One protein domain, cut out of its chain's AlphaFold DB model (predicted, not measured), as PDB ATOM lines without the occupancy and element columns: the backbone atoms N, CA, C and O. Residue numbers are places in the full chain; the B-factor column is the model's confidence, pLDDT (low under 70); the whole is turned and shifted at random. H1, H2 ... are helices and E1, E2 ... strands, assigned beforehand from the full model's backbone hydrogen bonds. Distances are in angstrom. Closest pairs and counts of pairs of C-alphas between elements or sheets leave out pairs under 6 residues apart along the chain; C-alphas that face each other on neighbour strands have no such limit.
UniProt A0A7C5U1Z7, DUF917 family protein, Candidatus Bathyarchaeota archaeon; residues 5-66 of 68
ATOM      1  N   ILE A   5     -26.673  42.403 -49.522       95.38
ATOM      2  CA  ILE A   5     -25.400  41.732 -49.801       95.38
ATOM      3  C   ILE A   5     -25.741  40.411 -50.481       95.38
ATOM      4  O   ILE A   5     -26.339  39.524 -49.871       95.38
ATOM      5  N   ILE A   6     -25.402  40.301 -51.760       96.25
ATOM      6  CA  ILE A   6     -25.805  39.202 -52.633       96.25
ATOM      7  C   ILE A   6     -24.551  38.445 -53.054       96.25
ATOM      8  O   ILE A   6     -23.582  39.037 -53.524       96.25
ATOM      9  N   MET A   7     -24.572  37.127 -52.894       97.06
ATOM     10  CA  MET A   7     -23.475  36.248 -53.293       97.06
ATOM     11  C   MET A   7     -23.891  35.488 -54.544       97.06
ATOM     12  O   MET A   7     -24.985  34.930 -54.592       97.06
ATOM     13  N   LEU A   8     -23.027  35.486 -55.553       97.19
ATOM     14  CA  LEU A   8     -23.242  34.822 -56.834       97.19
ATOM     15  C   LEU A   8     -22.152  33.771 -57.062       97.19
ATOM     16  O   LEU A   8     -20.987  34.012 -56.740       97.19
ATOM     17  N   ASN A   9     -22.510  32.627 -57.641       95.38
ATOM     18  CA  ASN A   9     -21.527  31.672 -58.150       95.38
ATOM     19  C   ASN A   9     -20.875  32.193 -59.452       95.38
ATOM     20  O   ASN A   9     -21.186  33.286 -59.935       95.38
ATOM     21  N   GLU A  10     -19.948  31.423 -60.024       94.69
ATOM     22  CA  GLU A  10     -19.235  31.822 -61.248       94.69
ATOM     23  C   GLU A  10     -20.175  32.029 -62.449       94.69
ATOM     24  O   GLU A  10     -19.947  32.955 -63.233       94.69
ATOM     25  N   ASP A  11     -21.271  31.266 -62.501       95.12
ATOM     26  CA  ASP A  11     -22.320  31.324 -63.527       95.12
ATOM     27  C   ASP A  11     -23.348  32.454 -63.307       95.12
ATOM     28  O   ASP A  11     -24.235  32.659 -64.133       95.12
ATOM     29  N   GLY A  12     -23.252  33.202 -62.201       95.00
ATOM     30  CA  GLY A  12     -24.140  34.329 -61.891       95.00
ATOM     31  C   GLY A  12     -25.430  33.975 -61.140       95.00
ATOM     32  O   GLY A  12     -26.285  34.843 -60.973       95.00
ATOM     33  N   TYR A  13     -25.582  32.747 -60.645       96.12
ATOM     34  CA  TYR A  13     -26.715  32.348 -59.805       96.12
ATOM     35  C   TYR A  13     -26.488  32.688 -58.334       96.12
ATOM     36  O   TYR A  13     -25.383  32.548 -57.808       96.12
ATOM     37  N   GLY A  14     -27.567  33.079 -57.651       96.50
ATOM     38  CA  GLY A  14     -27.556  33.381 -56.224       96.50
ATOM     39  C   GLY A  14     -27.165  32.183 -55.357       96.50
ATOM     40  O   GLY A  14     -27.686  31.079 -55.519       96.50
ATOM     41  N   VAL A  15     -26.283  32.426 -54.390       96.75
ATOM     42  CA  VAL A  15     -25.851  31.455 -53.381       96.75
ATOM     43  C   VAL A  15     -26.280  31.958 -52.006       96.75
ATOM     44  O   VAL A  15     -25.917  33.055 -51.587       96.75
ATOM     45  N   VAL A  16     -27.062  31.152 -51.290       95.88
ATOM     46  CA  VAL A  16     -27.465  31.457 -49.908       95.88
ATOM     47  C   VAL A  16     -26.332  31.136 -48.934       95.88
ATOM     48  O   VAL A  16     -25.561  30.204 -49.159       95.88
ATOM     49  N   ASN A  17     -26.257  31.867 -47.821       92.69
ATOM     50  CA  ASN A  17     -25.188  31.726 -46.827       92.69
ATOM     51  C   ASN A  17     -25.023  30.290 -46.292       92.69
ATOM     52  O   ASN A  17     -23.904  29.865 -46.032       92.69
ATOM     53  N   SER A  18     -26.112  29.521 -46.179       95.06
ATOM     54  CA  SER A  18     -26.095  28.123 -45.721       95.06
ATOM     55  C   SER A  18     -25.470  27.129 -46.706       95.06
ATOM     56  O   SER A  18     -25.263  25.973 -46.349       95.06
ATOM     57  N   ARG A  19     -25.180  27.552 -47.943       94.38
ATOM     58  CA  ARG A  19     -24.571  26.721 -48.994       94.38
ATOM     59  C   ARG A  19     -23.129  27.108 -49.321       94.38
ATOM     60  O   ARG A  19     -22.555  26.549 -50.249       94.38
ATOM     61  N   ILE A  20     -22.552  28.053 -48.584       93.81
ATOM     62  CA  ILE A  20     -21.171  28.494 -48.790       93.81
ATOM     63  C   ILE A  20     -20.219  27.568 -48.046       93.81
ATOM     64  O   ILE A  20     -20.476  27.176 -46.909       93.81
ATOM     65  N   SER A  21     -19.096  27.248 -48.684       94.25
ATOM     66  CA  SER A  21     -18.032  26.426 -48.117       94.25
ATOM     67  C   SER A  21     -16.657  27.045 -48.357       94.25
ATOM     68  O   SER A  21     -16.454  27.865 -49.257       94.25
ATOM     69  N   VAL A  22     -15.688  26.653 -47.527       95.25
ATOM     70  CA  VAL A  22     -14.289  27.064 -47.690       95.25
ATOM     71  C   VAL A  22     -13.782  26.614 -49.062       95.25
ATOM     72  O   VAL A  22     -13.974  25.467 -49.456       95.25
ATOM     73  N   GLY A  23     -13.135  27.527 -49.787       95.12
ATOM     74  CA  GLY A  23     -12.626  27.282 -51.140       95.12
ATOM     75  C   GLY A  23     -13.639  27.544 -52.259       95.12
ATOM     76  O   GLY A  23     -13.245  27.568 -53.424       95.12
ATOM     77  N   MET A  24     -14.913  27.798 -51.939       95.44
ATOM     78  CA  MET A  24     -15.905  28.190 -52.937       95.44
ATOM     79  C   MET A  24     -15.602  29.593 -53.473       95.44
ATOM     80  O   MET A  24     -15.520  30.562 -52.717       95.44
ATOM     81  N   LYS A  25     -15.469  29.716 -54.797       95.38
ATOM     82  CA  LYS A  25     -15.360  31.015 -55.464       95.38
ATOM     83  C   LYS A  25     -16.743  31.636 -55.605       95.38
ATOM     84  O   LYS A  25     -17.655  31.019 -56.153       95.38
ATOM     85  N   VAL A  26     -16.881  32.866 -55.126       95.81
ATOM     86  CA  VAL A  26     -18.115  33.647 -55.221       95.81
ATOM     87  C   VAL A  26     -17.800  35.080 -55.626       95.81
ATOM     88  O   VAL A  26     -16.738  35.612 -55.304       95.81
ATOM     89  N   LYS A  27     -18.741  35.717 -56.317       95.94
ATOM     90  CA  LYS A  27     -18.759  37.165 -56.538       95.94
ATOM     91  C   LYS A  27     -19.735  37.782 -55.542       95.94
ATOM     92  O   LYS A  27     -20.806  37.225 -55.313       95.94
ATOM     93  N   VAL A  28     -19.380  38.926 -54.964       95.06
ATOM     94  CA  VAL A  28     -20.263  39.667 -54.054       95.06
ATOM     95  C   VAL A  28     -20.764  40.914 -54.764       95.06
ATOM     96  O   VAL A  28     -19.975  41.699 -55.284       95.06
ATOM     97  N   VAL A  29     -22.081  41.090 -54.774       94.12
ATOM     98  CA  VAL A  29     -22.764  42.275 -55.287       94.12
ATOM     99  C   VAL A  29     -23.477  42.945 -54.125       94.12
ATOM    100  O   VAL A  29     -24.121  42.277 -53.317       94.12
ATOM    101  N   VAL A  30     -23.372  44.269 -54.046       94.69
ATOM    102  CA  VAL A  30     -24.100  45.065 -53.057       94.69
ATOM    103  C   VAL A  30     -25.067  45.980 -53.793       94.69
ATOM    104  O   VAL A  30     -24.695  46.600 -54.788       94.69
ATOM    105  N   ALA A  31     -26.311  46.038 -53.326       94.69
ATOM    106  CA  ALA A  31     -27.369  46.825 -53.945       94.69
ATOM    107  C   ALA A  31     -28.194  47.567 -52.884       94.69
ATOM    108  O   ALA A  31     -28.248  47.119 -51.734       94.69
ATOM    109  N   PRO A  32     -28.856  48.680 -53.247       96.19
ATOM    110  CA  PRO A  32     -29.700  49.414 -52.316       96.19
ATOM    111  C   PRO A  32     -30.799  48.519 -51.742       96.19
ATOM    112  O   PRO A  32     -31.445  47.767 -52.475       96.19
ATOM    113  N   GLY A  33     -31.040  48.621 -50.436       96.62
ATOM    114  CA  GLY A  33     -32.198  47.983 -49.815       96.62
ATOM    115  C   GLY A  33     -33.524  48.615 -50.282       96.62
ATOM    116  O   GLY A  33     -33.541  49.777 -50.721       96.62
ATOM    117  N   PRO A  34     -34.656  47.895 -50.156       97.06
ATOM    118  CA  PRO A  34     -35.997  48.468 -50.217       97.06
ATOM    119  C   PRO A  34     -36.108  49.796 -49.468       97.06
ATOM    120  O   PRO A  34     -35.463  50.020 -48.442       97.06
ATOM    121  N   ARG A  35     -36.914  50.713 -50.003       96.12
ATOM    122  CA  ARG A  35     -37.020  52.083 -49.481       96.12
ATOM    123  C   ARG A  35     -37.490  52.093 -48.026       96.12
ATOM    124  O   ARG A  35     -36.956  52.851 -47.227       96.12
ATOM    125  N   GLU A  36     -38.429  51.219 -47.700       96.88
ATOM    126  CA  GLU A  36     -39.040  51.037 -46.381       96.88
ATOM    127  C   GLU A  36     -38.015  50.582 -45.336       96.88
ATOM    128  O   GLU A  36     -38.179  50.821 -44.147       96.88
ATOM    129  N   TRP A  37     -36.930  49.932 -45.762       96.88
ATOM    130  CA  TRP A  37     -35.852  49.520 -44.861       96.88
ATOM    131  C   TRP A  37     -34.935  50.687 -44.505       96.88
ATOM    132  O   TRP A  37     -34.315  50.695 -43.444       96.88
ATOM    133  N   ARG A  38     -34.833  51.661 -45.414       96.50
ATOM    134  CA  ARG A  38     -33.895  52.786 -45.350       96.50
ATOM    135  C   ARG A  38     -34.513  54.063 -44.785       96.50
ATOM    136  O   ARG A  38     -33.794  55.042 -44.604       96.50
ATOM    137  N   ASP A  39     -35.821  54.078 -44.533       96.56
ATOM    138  CA  ASP A  39     -36.477  55.181 -43.834       96.56
ATOM    139  C   ASP A  39     -36.174  55.141 -42.317       96.56
ATOM    140  O   ASP A  39     -35.645  54.141 -41.822       96.56
ATOM    141  N   PRO A  40     -36.475  56.210 -41.550       96.69
ATOM    142  CA  PRO A  40     -36.172  56.246 -40.120       96.69
ATOM    143  C   PRO A  40     -36.743  55.058 -39.335       96.69
ATOM    144  O   PRO A  40     -36.047  54.495 -38.493       96.69
ATOM    145  N   ARG A  41     -37.971  54.626 -39.646       97.19
ATOM    146  CA  ARG A  41     -38.623  53.512 -38.956       97.19
ATOM    147  C   ARG A  41     -37.991  52.173 -39.336       97.19
ATOM    148  O   ARG A  41     -37.808  51.320 -38.472       97.19
ATOM    149  N   GLY A  42     -37.635  51.986 -40.602       96.94
ATOM    150  CA  GLY A  42     -36.886  50.825 -41.067       96.94
ATOM    151  C   GLY A  42     -35.532  50.717 -40.373       96.94
ATOM    152  O   GLY A  42     -35.189  49.661 -39.843       96.94
ATOM    153  N   LEU A  43     -34.795  51.823 -40.277       97.38
ATOM    154  CA  LEU A  43     -33.484  51.857 -39.628       97.38
ATOM    155  C   LEU A  43     -33.544  51.614 -38.113       97.38
ATOM    156  O   LEU A  43     -32.597  51.054 -37.565       97.38
ATOM    157  N   GLU A  44     -34.640  51.964 -37.437       96.75
ATOM    158  CA  GLU A  44     -34.863  51.582 -36.033       96.75
ATOM    159  C   GLU A  44     -34.969  50.060 -35.844       96.75
ATOM    160  O   GLU A  44     -34.572  49.538 -34.800       96.75
ATOM    161  N   ILE A  45     -35.497  49.333 -36.835       96.50
ATOM    162  CA  ILE A  45     -35.779  47.892 -36.735       96.50
ATOM    163  C   ILE A  45     -34.631  47.053 -37.308       96.50
ATOM    164  O   ILE A  45     -34.235  46.057 -36.705       96.50
ATOM    165  N   ILE A  46     -34.108  47.436 -38.473       96.12
ATOM    166  CA  ILE A  46     -33.123  46.664 -39.250       96.12
ATOM    167  C   ILE A  46     -31.879  47.479 -39.634       96.12
ATOM    168  O   ILE A  46     -31.095  47.078 -40.500       96.12
ATOM    169  N   GLY A  47     -31.671  48.629 -38.993       96.75
ATOM    170  CA  GLY A  47     -30.437  49.395 -39.121       96.75
ATOM    171  C   GLY A  47     -29.299  48.809 -38.277       96.75
ATOM    172  O   GLY A  47     -29.507  47.910 -37.462       96.75
ATOM    173  N   PRO A  48     -28.062  49.313 -38.436       97.06
ATOM    174  CA  PRO A  48     -26.898  48.753 -37.750       97.06
ATOM    175  C   PRO A  48     -27.028  48.710 -36.220       97.06
ATOM    176  O   PRO A  48     -26.636  47.725 -35.594       97.06
ATOM    177  N   ARG A  49     -27.627  49.742 -35.614       95.38
ATOM    178  CA  ARG A  49     -27.809  49.830 -34.157       95.38
ATOM    179  C   ARG A  49     -28.747  48.747 -33.616       95.38
ATOM    180  O   ARG A  49     -28.483  48.219 -32.541       95.38
ATOM    181  N   SER A  50     -29.763  48.343 -34.382       95.19
ATOM    182  CA  SER A  50     -30.685  47.248 -34.032       95.19
ATOM    183  C   SER A  50     -29.979  45.889 -33.948       95.19
ATOM    184  O   SER A  50     -30.432  44.999 -33.236       95.19
ATOM    185  N   PHE A  51     -28.832  45.746 -34.621       93.88
ATOM    186  CA  PHE A  51     -27.954  44.572 -34.558       93.88
ATOM    187  C   PHE A  51     -26.768  44.741 -33.587       93.88
ATOM    188  O   PHE A  51     -25.869  43.904 -33.572       93.88
ATOM    189  N   GLY A  52     -26.734  45.812 -32.784       96.00
ATOM    190  CA  GLY A  52     -25.669  46.067 -31.806       96.00
ATOM    191  C   GLY A  52     -24.405  46.724 -32.371       96.00
ATOM    192  O   GLY A  52     -23.400  46.822 -31.668       96.00
ATOM    193  N   PHE A  53     -24.422  47.200 -33.619       96.75
ATOM    194  CA  PHE A  53     -23.286  47.925 -34.184       96.75
ATOM    195  C   PHE A  53     -23.263  49.395 -33.744       96.75
ATOM    196  O   PHE A  53     -24.285  50.083 -33.764       96.75
ATOM    197  N   ASN A  54     -22.073  49.914 -33.423       96.12
ATOM    198  CA  ASN A  54     -21.881  51.314 -33.034       96.12
ATOM    199  C   ASN A  54     -21.532  52.223 -34.231       96.12
ATOM    200  O   ASN A  54     -20.499  52.890 -34.237       96.12
ATOM    201  N   TYR A  55     -22.365  52.214 -35.272       95.25
ATOM    202  CA  TYR A  55     -22.257  53.138 -36.404       95.25
ATOM    203  C   TYR A  55     -23.623  53.396 -37.050       95.25
ATOM    204  O   TYR A  55     -24.549  52.598 -36.905       95.25
ATOM    205  N   ASP A  56     -23.749  54.510 -37.771       94.88
ATOM    206  CA  ASP A  56     -24.973  54.858 -38.496       94.88
ATOM    207  C   ASP A  56     -24.999  54.240 -39.892       94.88
ATOM    208  O   ASP A  56     -23.960  54.002 -40.516       94.88
ATOM    209  N   TYR A  57     -26.206  53.991 -40.400       95.88
ATOM    210  CA  TYR A  57     -26.384  53.514 -41.765       95.88
ATOM    211  C   TYR A  57     -25.819  54.523 -42.773       95.88
ATOM    212  O   TYR A  57     -26.159  55.705 -42.754       95.88
ATOM    213  N   LYS A  58     -24.976  54.026 -43.683       95.62
ATOM    214  CA  LYS A  58     -24.519  54.743 -44.874       95.62
ATOM    215  C   LYS A  58     -24.940  53.944 -46.111       95.62
ATOM    216  O   LYS A  58     -24.514  52.791 -46.212       95.62
ATOM    217  N   PRO A  59     -25.728  54.529 -47.029       95.38
ATOM    218  CA  PRO A  59     -26.120  53.863 -48.265       95.38
ATOM    219  C   PRO A  59     -24.922  53.402 -49.092       95.38
ATOM    220  O   PRO A  59     -23.937  54.136 -49.234       95.38
ATOM    221  N   VAL A  60     -25.012  52.200 -49.661       94.75
ATOM    222  CA  VAL A  60     -23.970  51.613 -50.511       94.75
ATOM    223  C   VAL A  60     -23.585  52.532 -51.670       94.75
ATOM    224  O   VAL A  60     -22.409  52.642 -52.010       94.75
ATOM    225  N   GLU A  61     -24.543  53.271 -52.226       93.38
ATOM    226  CA  GLU A  61     -24.340  54.215 -53.324       93.38
ATOM    227  C   GLU A  61     -23.393  55.365 -52.935       93.38
ATOM    228  O   GLU A  61     -22.740  55.949 -53.800       93.38
ATOM    229  N   LEU A  62     -23.294  55.692 -51.640       93.25
ATOM    230  CA  LEU A  62     -22.327  56.660 -51.114       93.25
ATOM    231  C   LEU A  62     -20.982  56.018 -50.784       93.25
ATOM    232  O   LEU A  62     -19.952  56.679 -50.883       93.25
ATOM    233  N   LEU A  63     -20.979  54.743 -50.389       89.50
ATOM    234  CA  LEU A  63     -19.751  54.015 -50.082       89.50
ATOM    235  C   LEU A  63     -18.943  53.747 -51.352       89.50
ATOM    236  O   LEU A  63     -17.751  54.027 -51.362       89.50
ATOM    237  N   VAL A  64     -19.589  53.286 -52.428       83.19
ATOM    238  CA  VAL A  64     -18.939  52.942 -53.708       83.19
ATOM    239  C   VAL A  64     -18.315  54.159 -54.392       83.19
ATOM    240  O   VAL A  64     -17.243  54.035 -54.972       83.19
ATOM    241  N   LYS A  65     -18.915  55.350 -54.271       75.88
ATOM    242  CA  LYS A  65     -18.330  56.593 -54.812       75.88
ATOM    243  C   LYS A  65     -16.948  56.919 -54.248       75.88
ATOM    244  O   LYS A  65     -16.208  57.640 -54.893       75.88
ATOM    245  N   ASN A  66     -16.605  56.406 -53.068       66.69
ATOM    246  CA  ASN A  66     -15.285  56.616 -52.472       66.69
ATOM    247  C   ASN A  66     -14.232  55.608 -52.966       66.69
ATOM    248  O   ASN A  66     -13.081  55.694 -52.549       66.69
TER     249      ASN A  66
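This is residues 5 to 66 of the 68 residues of the protein "DUF917 family protein" of Candidatus Bathyarchaeota archaeon (UniProt A0A7C5U1Z7). A two-stranded hairpin, E1 and E2, has a wide loop, residues 9 to 26, at one end, and beyond its other end lies a curved run of three short helices, H1, H2 and H3. After H3 the backbone comes back toward the end of E2, where the short helix H4 lies. The printed part has 62 residues with two antiparallel strands, order E1 - E2, and then four helices; the class is mixed, helices and strands, with under half of the residues in named elements. The whole is loose, with a radius of gyration of the C-alphas of 14.3 A and spans of 37 by 26 by 21 A.

E1, residues 5 to 8, begins with C-alpha 5 at (-25.400, 41.732, -49.801) and is 10.1 A long. E2, residues 27 to 31, is 13.2 A long. H1 is residues 35 to 38, H2 residues 40 to 46 and 10.1 A long, and H3 residues 48 to 51. H4, residues 60 to 64, ends with C-alpha 64 at (-18.939, 52.942, -53.708).

E1 and E2 form a hairpin, antiparallel at 145 degrees, with N 6 and O 29 at 2.8 A and N 27 and O 8 at 2.9 A, within hydrogen-bond range. H1 and H2 only just touch, only at the corner by their link, with 3 pairs of C-alphas within 8 A; the closest are Glu 36 and Gly 42, 5.7 A. H2 and H3 are close but not clearly touching, the closest C-alphas being Glu 44 and Ser 50, 6.3 A. The closest C-alphas of E2 and H4 are Ala 31 and Val 60, 6.8 A. H3 and H4 are apart. In H2 and H4 every O i to N i+4 pair is within hydrogen-bond range; H1 and H3 are too short for such a pair.

The two C-alphas farthest apart, Gly 23 and Pro 40, are 38.9 A from each other. The printed part has no cut. The link from E1 to E2 is long, with 18 residues. The mean pLDDT of the printed part is 94.6, and residue 66 is under 70.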